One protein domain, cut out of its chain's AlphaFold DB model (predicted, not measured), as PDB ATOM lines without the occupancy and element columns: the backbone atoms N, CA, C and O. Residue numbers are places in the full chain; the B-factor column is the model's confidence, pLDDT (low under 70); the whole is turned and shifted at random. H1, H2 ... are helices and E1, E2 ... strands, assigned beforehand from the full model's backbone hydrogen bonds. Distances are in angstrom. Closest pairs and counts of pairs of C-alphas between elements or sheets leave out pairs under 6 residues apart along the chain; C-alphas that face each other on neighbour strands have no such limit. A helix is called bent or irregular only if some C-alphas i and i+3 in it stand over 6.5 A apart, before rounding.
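AT A GLANCE: This is residues 41 to 135 of the 399 residues of the protein "Cytochrome c oxidase (Cbb3-type) subunit CcoP" of hydrothermal vent metagenome (UniProt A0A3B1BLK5). A small two-stranded hairpin, E1 and E2, lies at one end, its tip, residues 99 to 104, sticking out, while at the other end two long helices, H1 and H4, reach out as the arms of a narrow V. Between them H2 is set across H1 near that helix's last residues, and short H3 leads into the hairpin. The printed part has 95 residues, in the order H1 H2 H3 E1 E2 H4; the sheet, E1 - E2, is antiparallel and the class is mostly helix. It is only just loose, close to extended, with a radius of gyration of the C-alphas of 18.2 A and spans of 49 by 36 by 20 A.

IN THESE COORDINATES: E1 is residues 96 to 101, 12.7 A long, and E2 residues 104 to 107, 10.2 A. H3, residues 89 to 95, 10.6 A, is irregular: C-alphas 90 and 93 are 7.7 A apart. H2 is residues 74 to 84, 15.2 A. H1, residues 41 to 67, 39.3 A, begins at C-alpha 41 (104.685, 174.605, 186.754). H4, residues 113 to 135, 31.5 A, ends at C-alpha 135 (117.726, 162.522, 171.325).

HOW THE PARTS SIT: E1 and E2 form an antiparallel hairpin at 157 degrees, with N 97 and O 106 within hydrogen-bond range at 2.9 A. H1, with residues 62 to 66 alone, touches H2, about perpendicular at 81 degrees; their closest C-alphas, of Glu 63 and Ile 80, are 7.1 A apart. H1 and H4 only just touch, with 3 pairs of C-alphas within 8 A, the closest those of Trp 56 and Trp 114 at 7.1 A; they run opposite ways at a shallow tilt of 25 degrees. H3 and H4 are apart. Every O i to N i+4 pair is within range in H1, H2 and H4; H3 has 0 of 3, and 2 of 4 O i to N i+3 pairs.

THE WHOLE: The C-alphas farthest apart, of Lys 41 and Asp 102, are 53.5 A apart. The printed part has no cut and no long link. Residues 41, 59 and 61 to 80 have pLDDT under 70.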
ATOM      1  N   LYS A  41     103.404 174.607 187.486       67.31
ATOM      2  CA  LYS A  41     104.685 174.605 186.754       67.31
ATOM      3  C   LYS A  41     104.955 175.949 186.077       67.31
ATOM      4  O   LYS A  41     106.073 176.453 186.167       67.31
ATOM      5  N   ILE A  42     103.936 176.545 185.457       70.44
ATOM      6  CA  ILE A  42     104.040 177.864 184.817       70.44
ATOM      7  C   ILE A  42     104.354 178.944 185.860       70.44
ATOM      8  O   ILE A  42     105.262 179.747 185.657       70.44
ATOM      9  N   ILE A  43     103.672 178.936 187.009       76.94
ATOM     10  CA  ILE A  43     103.908 179.912 188.085       76.94
ATOM     11  C   ILE A  43     105.330 179.783 188.647       76.94
ATOM     12  O   ILE A  43     106.005 180.796 188.842       76.94
ATOM     13  N   ILE A  44     105.818 178.560 188.869       78.38
ATOM     14  CA  ILE A  44     107.192 178.319 189.337       78.38
ATOM     15  C   ILE A  44     108.208 178.817 188.303       78.38
ATOM     16  O   ILE A  44     109.161 179.499 188.675       78.38
ATOM     17  N   ALA A  45     107.985 178.541 187.014       75.31
ATOM     18  CA  ALA A  45     108.860 178.996 185.936       75.31
ATOM     19  C   ALA A  45     108.909 180.530 185.840       75.31
ATOM     20  O   ALA A  45     109.994 181.107 185.784       75.31
ATOM     21  N   ILE A  46     107.755 181.202 185.908       77.94
ATOM     22  CA  ILE A  46     107.670 182.670 185.914       77.94
ATOM     23  C   ILE A  46     108.373 183.243 187.146       77.94
ATOM     24  O   ILE A  46     109.121 184.211 187.036       77.94
ATOM     25  N   THR A  47     108.185 182.637 188.317       80.12
ATOM     26  CA  THR A  47     108.814 183.110 189.558       80.12
ATOM     27  C   THR A  47     110.335 182.957 189.504       80.12
ATOM     28  O   THR A  47     111.058 183.891 189.846       80.12
ATOM     29  N   ALA A  48     110.835 181.819 189.017       81.25
ATOM     30  CA  ALA A  48     112.264 181.595 188.816       81.25
ATOM     31  C   ALA A  48     112.856 182.587 187.802       81.25
ATOM     32  O   ALA A  48     113.920 183.155 188.045       81.25
ATOM     33  N   PHE A  49     112.134 182.855 186.709       83.69
ATOM     34  CA  PHE A  49     112.525 183.848 185.715       83.69
ATOM     35  C   PHE A  49     112.584 185.262 186.303       83.69
ATOM     36  O   PHE A  49     113.570 185.966 186.101       83.69
ATOM     37  N   LEU A  50     111.581 185.674 187.082       81.94
ATOM     38  CA  LEU A  50     111.563 186.987 187.732       81.94
ATOM     39  C   LEU A  50     112.700 187.141 188.749       81.94
ATOM     40  O   LEU A  50     113.319 188.200 188.805       81.94
ATOM     41  N   ILE A  51     113.021 186.095 189.516       81.75
ATOM     42  CA  ILE A  51     114.170 186.105 190.433       81.75
ATOM     43  C   ILE A  51     115.477 186.262 189.648       81.75
ATOM     44  O   ILE A  51     116.298 187.110 189.999       81.75
ATOM     45  N   ALA A  52     115.658 185.499 188.568       78.06
ATOM     46  CA  ALA A  52     116.835 185.606 187.709       78.06
ATOM     47  C   ALA A  52     116.950 187.000 187.069       78.06
ATOM     48  O   ALA A  52     118.031 187.584 187.070       78.06
ATOM     49  N   LEU A  53     115.835 187.570 186.603       80.75
ATOM     50  CA  LEU A  53     115.769 188.914 186.026       80.75
ATOM     51  C   LEU A  53     116.126 189.993 187.054       80.75
ATOM     52  O   LEU A  53     116.883 190.908 186.746       80.75
ATOM     53  N   VAL A  54     115.611 189.890 188.281       78.75
ATOM     54  CA  VAL A  54     115.926 190.841 189.355       78.75
ATOM     55  C   VAL A  54     117.394 190.732 189.763       78.75
ATOM     56  O   VAL A  54     118.053 191.758 189.909       78.75
ATOM     57  N   LEU A  55     117.938 189.518 189.897       75.44
ATOM     58  CA  LEU A  55     119.364 189.311 190.172       75.44
ATOM     59  C   LEU A  55     120.240 189.876 189.048       75.44
ATOM     60  O   LEU A  55     121.244 190.531 189.323       75.44
ATOM     61  N   TRP A  56     119.830 189.687 187.795       75.69
ATOM     62  CA  TRP A  56     120.502 190.250 186.631       75.69
ATOM     63  C   TRP A  56     120.477 191.784 186.637       75.69
ATOM     64  O   TRP A  56     121.527 192.410 186.518       75.69
ATOM     65  N   LEU A  57     119.315 192.400 186.879       74.81
ATOM     66  CA  LEU A  57     119.186 193.856 186.994       74.81
ATOM     67  C   LEU A  57     120.046 194.423 188.128       74.81
ATOM     68  O   LEU A  57     120.625 195.495 187.974       74.81
ATOM     69  N   VAL A  58     120.161 193.711 189.252       74.00
ATOM     70  CA  VAL A  58     121.034 194.107 190.366       74.00
ATOM     71  C   VAL A  58     122.509 194.065 189.964       74.00
ATOM     72  O   VAL A  58     123.243 194.978 190.330       74.00
ATOM     73  N   LEU A  59     122.945 193.056 189.204       67.44
ATOM     74  CA  LEU A  59     124.325 192.967 188.712       67.44
ATOM     75  C   LEU A  59     124.645 194.077 187.707       67.44
ATOM     76  O   LEU A  59     125.651 194.763 187.868       67.44
ATOM     77  N   VAL A  60     123.758 194.316 186.738       72.38
ATOM     78  CA  VAL A  60     123.914 195.396 185.747       72.38
ATOM     79  C   VAL A  60     123.926 196.768 186.427       72.38
ATOM     80  O   VAL A  60     124.752 197.622 186.114       72.38
ATOM     81  N   TYR A  61     123.042 196.982 187.405       69.00
ATOM     82  CA  TYR A  61     123.012 198.214 188.191       69.00
ATOM     83  C   TYR A  61     124.254 198.375 189.083       69.00
ATOM     84  O   TYR A  61     124.686 199.494 189.344       69.00
ATOM     85  N   ALA A  62     124.835 197.285 189.588       66.56
ATOM     86  CA  ALA A  62     126.070 197.345 190.367       66.56
ATOM     87  C   ALA A  62     127.269 197.745 189.497       66.56
ATOM     88  O   ALA A  62     128.049 198.599 189.910       66.56
ATOM     89  N   GLU A  63     127.371 197.176 188.297       64.50
ATOM     90  CA  GLU A  63     128.408 197.485 187.308       64.50
ATOM     91  C   GLU A  63     128.347 198.953 186.858       64.50
ATOM     92  O   GLU A  63     129.356 199.653 186.917       64.50
ATOM     93  N   SER A  64     127.157 199.470 186.523       64.62
ATOM     94  CA  SER A  64     127.002 200.878 186.119       64.62
ATOM     95  C   SER A  64     127.311 201.878 187.237       64.62
ATOM     96  O   SER A  64     127.767 202.989 186.984       64.62
ATOM     97  N   ASN A  65     127.081 201.513 188.500       65.50
ATOM     98  CA  ASN A  65     127.445 202.376 189.623       65.50
ATOM     99  C   ASN A  65     128.933 202.296 189.991       65.50
ATOM    100  O   ASN A  65     129.440 203.249 190.593       65.50
ATOM    101  N   ASP A  66     129.614 201.190 189.665       62.78
ATOM    102  CA  ASP A  66     131.065 201.055 189.832       62.78
ATOM    103  C   ASP A  66     131.803 201.983 188.857       62.78
ATOM    104  O   ASP A  66     132.673 202.743 189.282       62.78
ATOM    105  N   THR A  67     131.364 202.031 187.594       59.47
ATOM    106  CA  THR A  67     131.913 202.935 186.568       59.47
ATOM    107  C   THR A  67     131.633 204.417 186.856       59.47
ATOM    108  O   THR A  67     132.467 205.270 186.562       59.47
ATOM    109  N   GLU A  68     130.508 204.743 187.507       60.53
ATOM    110  CA  GLU A  68     130.164 206.107 187.951       60.53
ATOM    111  C   GLU A  68     130.786 206.522 189.309       60.53
ATOM    112  O   GLU A  68     130.554 207.639 189.787       60.53
ATOM    113  N   GLY A  69     131.540 205.642 189.982       56.81
ATOM    114  CA  GLY A  69     132.248 205.955 191.232       56.81
ATOM    115  C   GLY A  69     131.362 206.160 192.474       56.81
ATOM    116  O   GLY A  69     131.778 206.811 193.442       56.81
ATOM    117  N   LYS A  70     130.132 205.626 192.502       57.62
ATOM    118  CA  LYS A  70     129.191 205.810 193.628       57.62
ATOM    119  C   LYS A  70     129.345 204.732 194.717       57.62
ATOM    120  O   LYS A  70     129.683 203.584 194.462       57.62
ATOM    121  N   LYS A  71     129.095 205.121 195.980       51.59
ATOM    122  CA  LYS A  71     129.385 204.333 197.200       51.59
ATOM    123  C   LYS A  71     128.483 203.096 197.373       51.59
ATOM    124  O   LYS A  71     127.503 203.149 198.115       51.59
ATOM    125  N   ALA A  72     128.846 201.977 196.751       56.81
ATOM    126  CA  ALA A  72     128.476 200.647 197.237       56.81
ATOM    127  C   ALA A  72     129.329 200.274 198.470       56.81
ATOM    128  O   ALA A  72     130.407 200.829 198.682       56.81
ATOM    129  N   THR A  73     128.860 199.353 199.318       60.88
ATOM    130  CA  THR A  73     129.643 198.861 200.467       60.88
ATOM    131  C   THR A  73     130.942 198.197 199.993       60.88
ATOM    132  O   THR A  73     130.889 197.317 199.134       60.88
ATOM    133  N   GLU A  74     132.083 198.569 200.586       63.34
ATOM    134  CA  GLU A  74     133.451 198.122 200.235       63.34
ATOM    135  C   GLU A  74     133.623 196.627 199.876       63.34
ATOM    136  O   GLU A  74     134.321 196.336 198.903       63.34
ATOM    137  N   PRO A  75     132.995 195.653 200.571       66.75
ATOM    138  CA  PRO A  75     133.160 194.235 200.235       66.75
ATOM    139  C   PRO A  75     132.495 193.857 198.905       66.75
ATOM    140  O   PRO A  75     133.042 193.081 198.128       66.75
ATOM    141  N   PHE A  76     131.322 194.434 198.633       62.47
ATOM    142  CA  PHE A  76     130.551 194.180 197.417       62.47
ATOM    143  C   PHE A  76     131.200 194.852 196.205       62.47
ATOM    144  O   PHE A  76     131.283 194.243 195.145       62.47
ATOM    145  N   LYS A  77     131.750 196.061 196.388       65.12
ATOM    146  CA  LYS A  77     132.508 196.768 195.348       65.12
ATOM    147  C   LYS A  77     133.726 195.962 194.891       65.12
ATOM    148  O   LYS A  77     133.898 195.744 193.702       65.12
ATOM    149  N   LYS A  78     134.530 195.447 195.828       68.50
ATOM    150  CA  LYS A  78     135.712 194.626 195.502       68.50
ATOM    151  C   LYS A  78     135.352 193.317 194.803       68.50
ATOM    152  O   LYS A  78     136.071 192.897 193.908       68.50
ATOM    153  N   PHE A  79     134.252 192.683 195.207       69.88
ATOM    154  CA  PHE A  79     133.773 191.452 194.581       69.88
ATOM    155  C   PHE A  79     133.275 191.683 193.149       69.88
ATOM    156  O   PHE A  79     133.664 190.947 192.248       69.88
ATOM    157  N   ILE A  80     132.459 192.720 192.932       66.50
ATOM    158  CA  ILE A  80     131.964 193.077 191.598       66.50
ATOM    159  C   ILE A  80     133.116 193.525 190.702       66.50
ATOM    160  O   ILE A  80     133.259 192.963 189.628       66.50
ATOM    161  N   HIS A  81     133.996 194.408 191.173       70.56
ATOM    162  CA  HIS A  81     135.164 194.853 190.413       70.56
ATOM    163  C   HIS A  81     136.129 193.703 190.074       70.56
ATOM    164  O   HIS A  81     136.706 193.671 188.994       70.56
ATOM    165  N   ALA A  82     136.283 192.703 190.952       73.62
ATOM    166  CA  ALA A  82     137.069 191.508 190.638       73.62
ATOM    167  C   ALA A  82     136.448 190.660 189.512       73.62
ATOM    168  O   ALA A  82     137.179 189.973 188.799       73.62
ATOM    169  N   LEU A  83     135.121 190.705 189.357       70.06
ATOM    170  CA  LEU A  83     134.395 190.014 188.295       70.06
ATOM    171  C   LEU A  83     134.350 190.839 187.002       70.06
ATOM    172  O   LEU A  83     134.579 190.277 185.938       70.06
ATOM    173  N   THR A  84     134.059 192.140 187.078       71.94
ATOM    174  CA  THR A  84     133.869 193.027 185.916       71.94
ATOM    175  C   THR A  84     135.179 193.593 185.380       71.94
ATOM    176  O   THR A  84     135.282 193.824 184.182       71.94
ATOM    177  N   GLN A  85     136.178 193.803 186.246       73.75
ATOM    178  CA  GLN A  85     137.423 194.522 185.943       73.75
ATOM    179  C   GLN A  85     137.170 195.832 185.183       73.75
ATOM    180  O   GLN A  85     137.887 196.181 184.251       73.75
ATOM    181  N   SER A  86     136.105 196.528 185.579       72.88
ATOM    182  CA  SER A  86     135.632 197.763 184.964       72.88
ATOM    183  C   SER A  86     136.621 198.904 185.197       72.88
ATOM    184  O   SER A  86     136.968 199.196 186.342       72.88
ATOM    185  N   VAL A  87     137.036 199.567 184.119       74.81
ATOM    186  CA  VAL A  87     137.860 200.784 184.165       74.81
ATOM    187  C   VAL A  87     136.952 202.008 184.259       74.81
ATOM    188  O   VAL A  87     135.846 202.021 183.710       74.81
ATOM    189  N   SER A  88     137.369 203.018 185.024       73.94
ATOM    190  CA  SER A  88     136.602 204.253 185.171       73.94
ATOM    191  C   SER A  88     136.725 205.129 183.920       73.94
ATOM    192  O   SER A  88     137.737 205.090 183.229       73.94
ATOM    193  N   ILE A  89     135.733 205.987 183.664       73.94
ATOM    194  CA  ILE A  89     135.717 206.881 182.484       73.94
ATOM    195  C   ILE A  89     136.960 207.796 182.427       73.94
ATOM    196  O   ILE A  89     137.372 208.259 181.372       73.94
ATOM    197  N   GLN A  90     137.567 208.078 183.582       75.69
ATOM    198  CA  GLN A  90     138.739 208.951 183.709       75.69
ATOM    199  C   GLN A  90     140.051 208.254 183.324       75.69
ATOM    200  O   GLN A  90     141.048 208.936 183.110       75.69
ATOM    201  N   GLU A  91     140.040 206.924 183.250       79.81
ATOM    202  CA  GLU A  91     141.194 206.052 183.009       79.81
ATOM    203  C   GLU A  91     141.031 205.269 181.688       79.81
ATOM    204  O   GLU A  91     141.775 204.332 181.420       79.81
ATOM    205  N   GLU A  92     140.062 205.637 180.837       80.19
ATOM    206  CA  GLU A  92     139.802 204.969 179.547       80.19
ATOM    207  C   GLU A  92     140.995 205.034 178.582       80.19
ATOM    208  O   GLU A  92     141.186 204.113 177.787       80.19
ATOM    209  N   ASP A  93     141.822 206.080 178.679       82.31
ATOM    210  CA  ASP A  93     143.042 206.218 177.875       82.31
ATOM    211  C   ASP A  93     144.051 205.080 178.147       82.31
ATOM    212  O   ASP A  93     144.819 204.730 177.253       82.31
ATOM    213  N   ASP A  94     144.019 204.449 179.331       84.25
ATOM    214  CA  ASP A  94     144.942 203.365 179.710       84.25
ATOM    215  C   ASP A  94     144.612 202.020 179.034       84.25
ATOM    216  O   ASP A  94     145.449 201.115 179.003       84.25
ATOM    217  N   ILE A  95     143.394 201.874 178.503       84.44
ATOM    218  CA  ILE A  95     142.898 200.658 177.834       84.44
ATOM    219  C   ILE A  95     142.504 200.909 176.374       84.44
ATOM    220  O   ILE A  95     141.812 200.096 175.759       84.44
ATOM    221  N   MET A  96     142.909 202.046 175.817       87.31
ATOM    222  CA  MET A  96     142.623 202.394 174.435       87.31
ATOM    223  C   MET A  96     143.549 201.631 173.487       87.31
ATOM    224  O   MET A  96     144.759 201.574 173.694       87.31
ATOM    225  N   LEU A  97     142.983 201.047 172.433       86.56
ATOM    226  CA  LEU A  97     143.766 200.384 171.397       86.56
ATOM    227  C   LEU A  97     144.482 201.417 170.512       86.56
ATOM    228  O   LEU A  97     143.964 202.498 170.243       86.56
ATOM    229  N   ASP A  98     145.666 201.057 170.014       84.88
ATOM    230  CA  ASP A  98     146.579 201.980 169.311       84.88
ATOM    231  C   ASP A  98     146.079 202.475 167.939       84.88
ATOM    232  O   ASP A  98     146.719 203.320 167.308       84.88
ATOM    233  N   HIS A  99     144.976 201.928 167.426       86.19
ATOM    234  CA  HIS A  99     144.453 202.254 166.103       86.19
ATOM    235  C   HIS A  99     143.241 203.187 166.174       86.19
ATOM    236  O   HIS A  99     142.366 203.054 167.026       86.19
ATOM    237  N   ASP A 100     143.188 204.112 165.217       91.25
ATOM    238  CA  ASP A 100     142.079 205.038 165.009       91.25
ATOM    239  C   ASP A 100     141.524 204.821 163.597       91.25
ATOM    240  O   ASP A 100     142.261 204.883 162.605       91.25
ATOM    241  N   PHE A 101     140.226 204.535 163.519       87.75
ATOM    242  CA  PHE A 101     139.505 204.386 162.263       87.75
ATOM    243  C   PHE A 101     138.479 205.513 162.131       87.75
ATOM    244  O   PHE A 101     137.395 205.443 162.702       87.75
ATOM    245  N   ASP A 102     138.809 206.540 161.342       89.38
ATOM    246  CA  ASP A 102     137.904 207.665 161.040       89.38
ATOM    247  C   ASP A 102     137.383 208.391 162.302       89.38
ATOM    248  O   ASP A 102     136.211 208.747 162.418       89.38
ATOM    249  N   GLY A 103     138.260 208.576 163.294       87.12
ATOM    250  CA  GLY A 103     137.943 209.204 164.575       87.12
ATOM    251  C   GLY A 103     137.255 208.278 165.583       87.12
ATOM    252  O   GLY A 103     136.925 208.727 166.685       87.12
ATOM    253  N   ILE A 104     137.030 207.006 165.237       87.00
ATOM    254  CA  ILE A 104     136.527 205.974 166.147       87.00
ATOM    255  C   ILE A 104     137.722 205.214 166.724       87.00
ATOM    256  O   ILE A 104     138.551 204.672 165.993       87.00
ATOM    257  N   ARG A 105     137.783 205.168 168.057       88.19
ATOM    258  CA  ARG A 105     138.794 204.441 168.830       88.19
ATOM    259  C   ARG A 105     138.109 203.363 169.661       88.19
ATOM    260  O   ARG A 105     136.982 203.557 170.119       88.19
ATOM    261  N   GLU A 106     138.785 202.237 169.832       88.19
ATOM    262  CA  GLU A 106     138.251 201.057 170.513       88.19
ATOM    263  C   GLU A 106     138.919 200.867 171.882       88.19
ATOM    264  O   GLU A 106     140.107 201.143 172.054       88.19
ATOM    265  N   LEU A 107     138.143 200.399 172.862       88.75
ATOM    266  CA  LEU A 107     138.620 200.081 174.209       88.75
ATOM    267  C   LEU A 107     138.826 198.567 174.329       88.75
ATOM    268  O   LEU A 107     137.925 197.804 173.977       88.75
ATOM    269  N   ASP A 108     139.945 198.131 174.911       87.56
ATOM    270  CA  ASP A 108     140.204 196.728 175.267       87.56
ATOM    271  C   ASP A 108     139.487 196.344 176.577       87.56
ATOM    272  O   ASP A 108     140.079 195.949 177.584       87.56
ATOM    273  N   ASN A 109     138.166 196.539 176.586       83.19
ATOM    274  CA  ASN A 109     137.321 196.247 177.735       83.19
ATOM    275  C   ASN A 109     137.026 194.749 177.845       83.19
ATOM    276  O   ASN A 109     136.721 194.064 176.865       83.19
ATOM    277  N   LYS A 110     137.009 194.242 179.079       82.12
ATOM    278  CA  LYS A 110     136.576 192.867 179.332       82.12
ATOM    279  C   LYS A 110     135.072 192.727 179.156       82.12
ATOM    280  O   LYS A 110     134.289 193.594 179.533       82.12
ATOM    281  N   ILE A 111     134.670 191.587 178.600       82.94
ATOM    282  CA  ILE A 111     133.261 191.264 178.384       82.94
ATOM    283  C   ILE A 111     132.548 191.176 179.744       82.94
ATOM    284  O   ILE A 111     133.021 190.433 180.617       82.94
ATOM    285  N   PRO A 112     131.391 191.845 179.919       82.12
ATOM    286  CA  PRO A 112     130.658 191.820 181.173       82.12
ATOM    287  C   PRO A 112     130.351 190.389 181.649       82.12
ATOM    288  O   PRO A 112     129.858 189.561 180.871       82.12
ATOM    289  N   PRO A 113     130.565 190.065 182.936       78.88
ATOM    290  CA  PRO A 113     130.333 188.724 183.476       78.88
ATOM    291  C   PRO A 113     128.909 188.210 183.272       78.88
ATOM    292  O   PRO A 113     128.707 187.021 183.032       78.88
ATOM    293  N   TRP A 114     127.915 189.100 183.330       76.25
ATOM    294  CA  TRP A 114     126.520 188.738 183.079       76.25
ATOM    295  C   TRP A 114     126.290 188.321 181.621       76.25
ATOM    296  O   TRP A 114     125.476 187.434 181.365       76.25
ATOM    297  N   TRP A 115     127.014 188.928 180.676       82.31
ATOM    298  CA  TRP A 115     126.923 188.603 179.257       82.31
ATOM    299  C   TRP A 115     127.517 187.221 178.998       82.31
ATOM    300  O   TRP A 115     126.877 186.383 178.367       82.31
ATOM    301  N   ASN A 116     128.679 186.927 179.591       84.31
ATOM    302  CA  ASN A 116     129.277 185.591 179.540       84.31
ATOM    303  C   ASN A 116     128.368 184.536 180.189       84.31
ATOM    304  O   ASN A 116     128.175 183.456 179.632       84.31
ATOM    305  N   ALA A 117     127.761 184.847 181.338       83.38
ATOM    306  CA  ALA A 117     126.817 183.951 181.999       83.38
ATOM    307  C   ALA A 117     125.590 183.648 181.121       83.38
ATOM    308  O   ALA A 117     125.172 182.494 181.033       83.38
ATOM    309  N   LEU A 118     125.040 184.656 180.434       86.25
ATOM    310  CA  LEU A 118     123.932 184.476 179.494       86.25
ATOM    311  C   LEU A 118     124.358 183.656 178.271       86.25
ATOM    312  O   LEU A 118     123.631 182.750 177.869       86.25
ATOM    313  N   PHE A 119     125.541 183.927 177.718       88.81
ATOM    314  CA  PHE A 119     126.093 183.196 176.580       88.81
ATOM    315  C   PHE A 119     126.251 181.701 176.893       88.81
ATOM    316  O   PHE A 119     125.708 180.854 176.183       88.81
ATOM    317  N   TYR A 120     126.907 181.360 178.007       90.00
ATOM    318  CA  TYR A 120     127.043 179.964 178.431       90.00
ATOM    319  C   TYR A 120     125.706 179.344 178.859       90.00
ATOM    320  O   TYR A 120     125.467 178.168 178.588       90.00
ATOM    321  N   GLY A 121     124.805 180.122 179.462       91.75
ATOM    322  CA  GLY A 121     123.450 179.678 179.785       91.75
ATOM    323  C   GLY A 121     122.648 179.280 178.543       91.75
ATOM    324  O   GLY A 121     122.011 178.228 178.541       91.75
ATOM    325  N   ALA A 122     122.730 180.063 177.464       94.12
ATOM    326  CA  ALA A 122     122.086 179.754 176.189       94.12
ATOM    327  C   ALA A 122     122.658 178.479 175.548       94.12
ATOM    328  O   ALA A 122     121.896 177.664 175.029       94.12
ATOM    329  N   ILE A 123     123.977 178.264 175.641       94.88
ATOM    330  CA  ILE A 123     124.622 177.023 175.180       94.88
ATOM    331  C   ILE A 123     124.077 175.818 175.954       94.88
ATOM    332  O   ILE A 123     123.651 174.838 175.344       94.88
ATOM    333  N   ILE A 124     124.049 175.892 177.289       94.56
ATOM    334  CA  ILE A 124     123.529 174.811 178.138       94.56
ATOM    335  C   ILE A 124     122.053 174.539 177.821       94.56
ATOM    336  O   ILE A 124     121.668 173.382 177.653       94.56
ATOM    337  N   PHE A 125     121.236 175.587 177.687       93.94
ATOM    338  CA  PHE A 125     119.830 175.461 177.311       93.94
ATOM    339  C   PHE A 125     119.665 174.774 175.951       93.94
ATOM    340  O   PHE A 125     118.871 173.846 175.834       93.94
ATOM    341  N   GLY A 126     120.446 175.175 174.942       93.69
ATOM    342  CA  GLY A 126     120.422 174.560 173.616       93.69
ATOM    343  C   GLY A 126     120.781 173.073 173.645       93.69
ATOM    344  O   GLY A 126     120.126 172.273 172.981       93.69
ATOM    345  N   ILE A 127     121.768 172.684 174.460       93.56
ATOM    346  CA  ILE A 127     122.141 171.273 174.651       93.56
ATOM    347  C   ILE A 127     120.990 170.489 175.291       93.56
ATOM    348  O   ILE A 127     120.629 169.429 174.785       93.56
ATOM    349  N   ILE A 128     120.391 171.007 176.369       91.12
ATOM    350  CA  ILE A 128     119.257 170.356 177.046       91.12
ATOM    351  C   ILE A 128     118.071 170.222 176.088       91.12
ATOM    352  O   ILE A 128     117.502 169.142 175.978       91.12
ATOM    353  N   TYR A 129     117.738 171.288 175.358       87.94
ATOM    354  CA  TYR A 129     116.657 171.296 174.375       87.94
ATOM    355  C   TYR A 129     116.882 170.254 173.274       87.94
ATOM    356  O   TYR A 129     115.974 169.505 172.922       87.94
ATOM    357  N   MET A 130     118.102 170.171 172.740       88.62
ATOM    358  CA  MET A 130     118.444 169.192 171.709       88.62
ATOM    359  C   MET A 130     118.314 167.761 172.239       88.62
ATOM    360  O   MET A 130     117.698 166.925 171.581       88.62
ATOM    361  N   ILE A 131     118.816 167.490 173.446       87.62
ATOM    362  CA  ILE A 131     118.708 166.166 174.066       87.62
ATOM    363  C   ILE A 131     117.243 165.792 174.312       87.62
ATOM    364  O   ILE A 131     116.826 164.704 173.921       87.62
ATOM    365  N   ASP A 132     116.463 166.678 174.926       83.00
ATOM    366  CA  ASP A 132     115.070 166.407 175.290       83.00
ATOM    367  C   ASP A 132     114.197 166.176 174.053       83.00
ATOM    368  O   ASP A 132     113.523 165.154 173.951       83.00
ATOM    369  N   TYR A 133     114.273 167.066 173.062       80.31
ATOM    370  CA  TYR A 133     113.382 167.008 171.904       80.31
ATOM    371  C   TYR A 133     113.854 166.075 170.787       80.31
ATOM    372  O   TYR A 133     113.008 165.505 170.104       80.31
ATOM    373  N   HIS A 134     115.167 165.911 170.579       82.12
ATOM    374  CA  HIS A 134     115.703 165.213 169.398       82.12
ATOM    375  C   HIS A 134     116.504 163.942 169.708       82.12
ATOM    376  O   HIS A 134     116.739 163.158 168.791       82.12
ATOM    377  N   VAL A 135     116.951 163.726 170.952       84.19
ATOM    378  CA  VAL A 135     117.726 162.522 171.325       84.19
ATOM    379  C   VAL A 135     116.895 161.550 172.157       84.19
ATOM    380  O   VAL A 135     116.907 160.353 171.887       84.19
TER     381      VAL A 135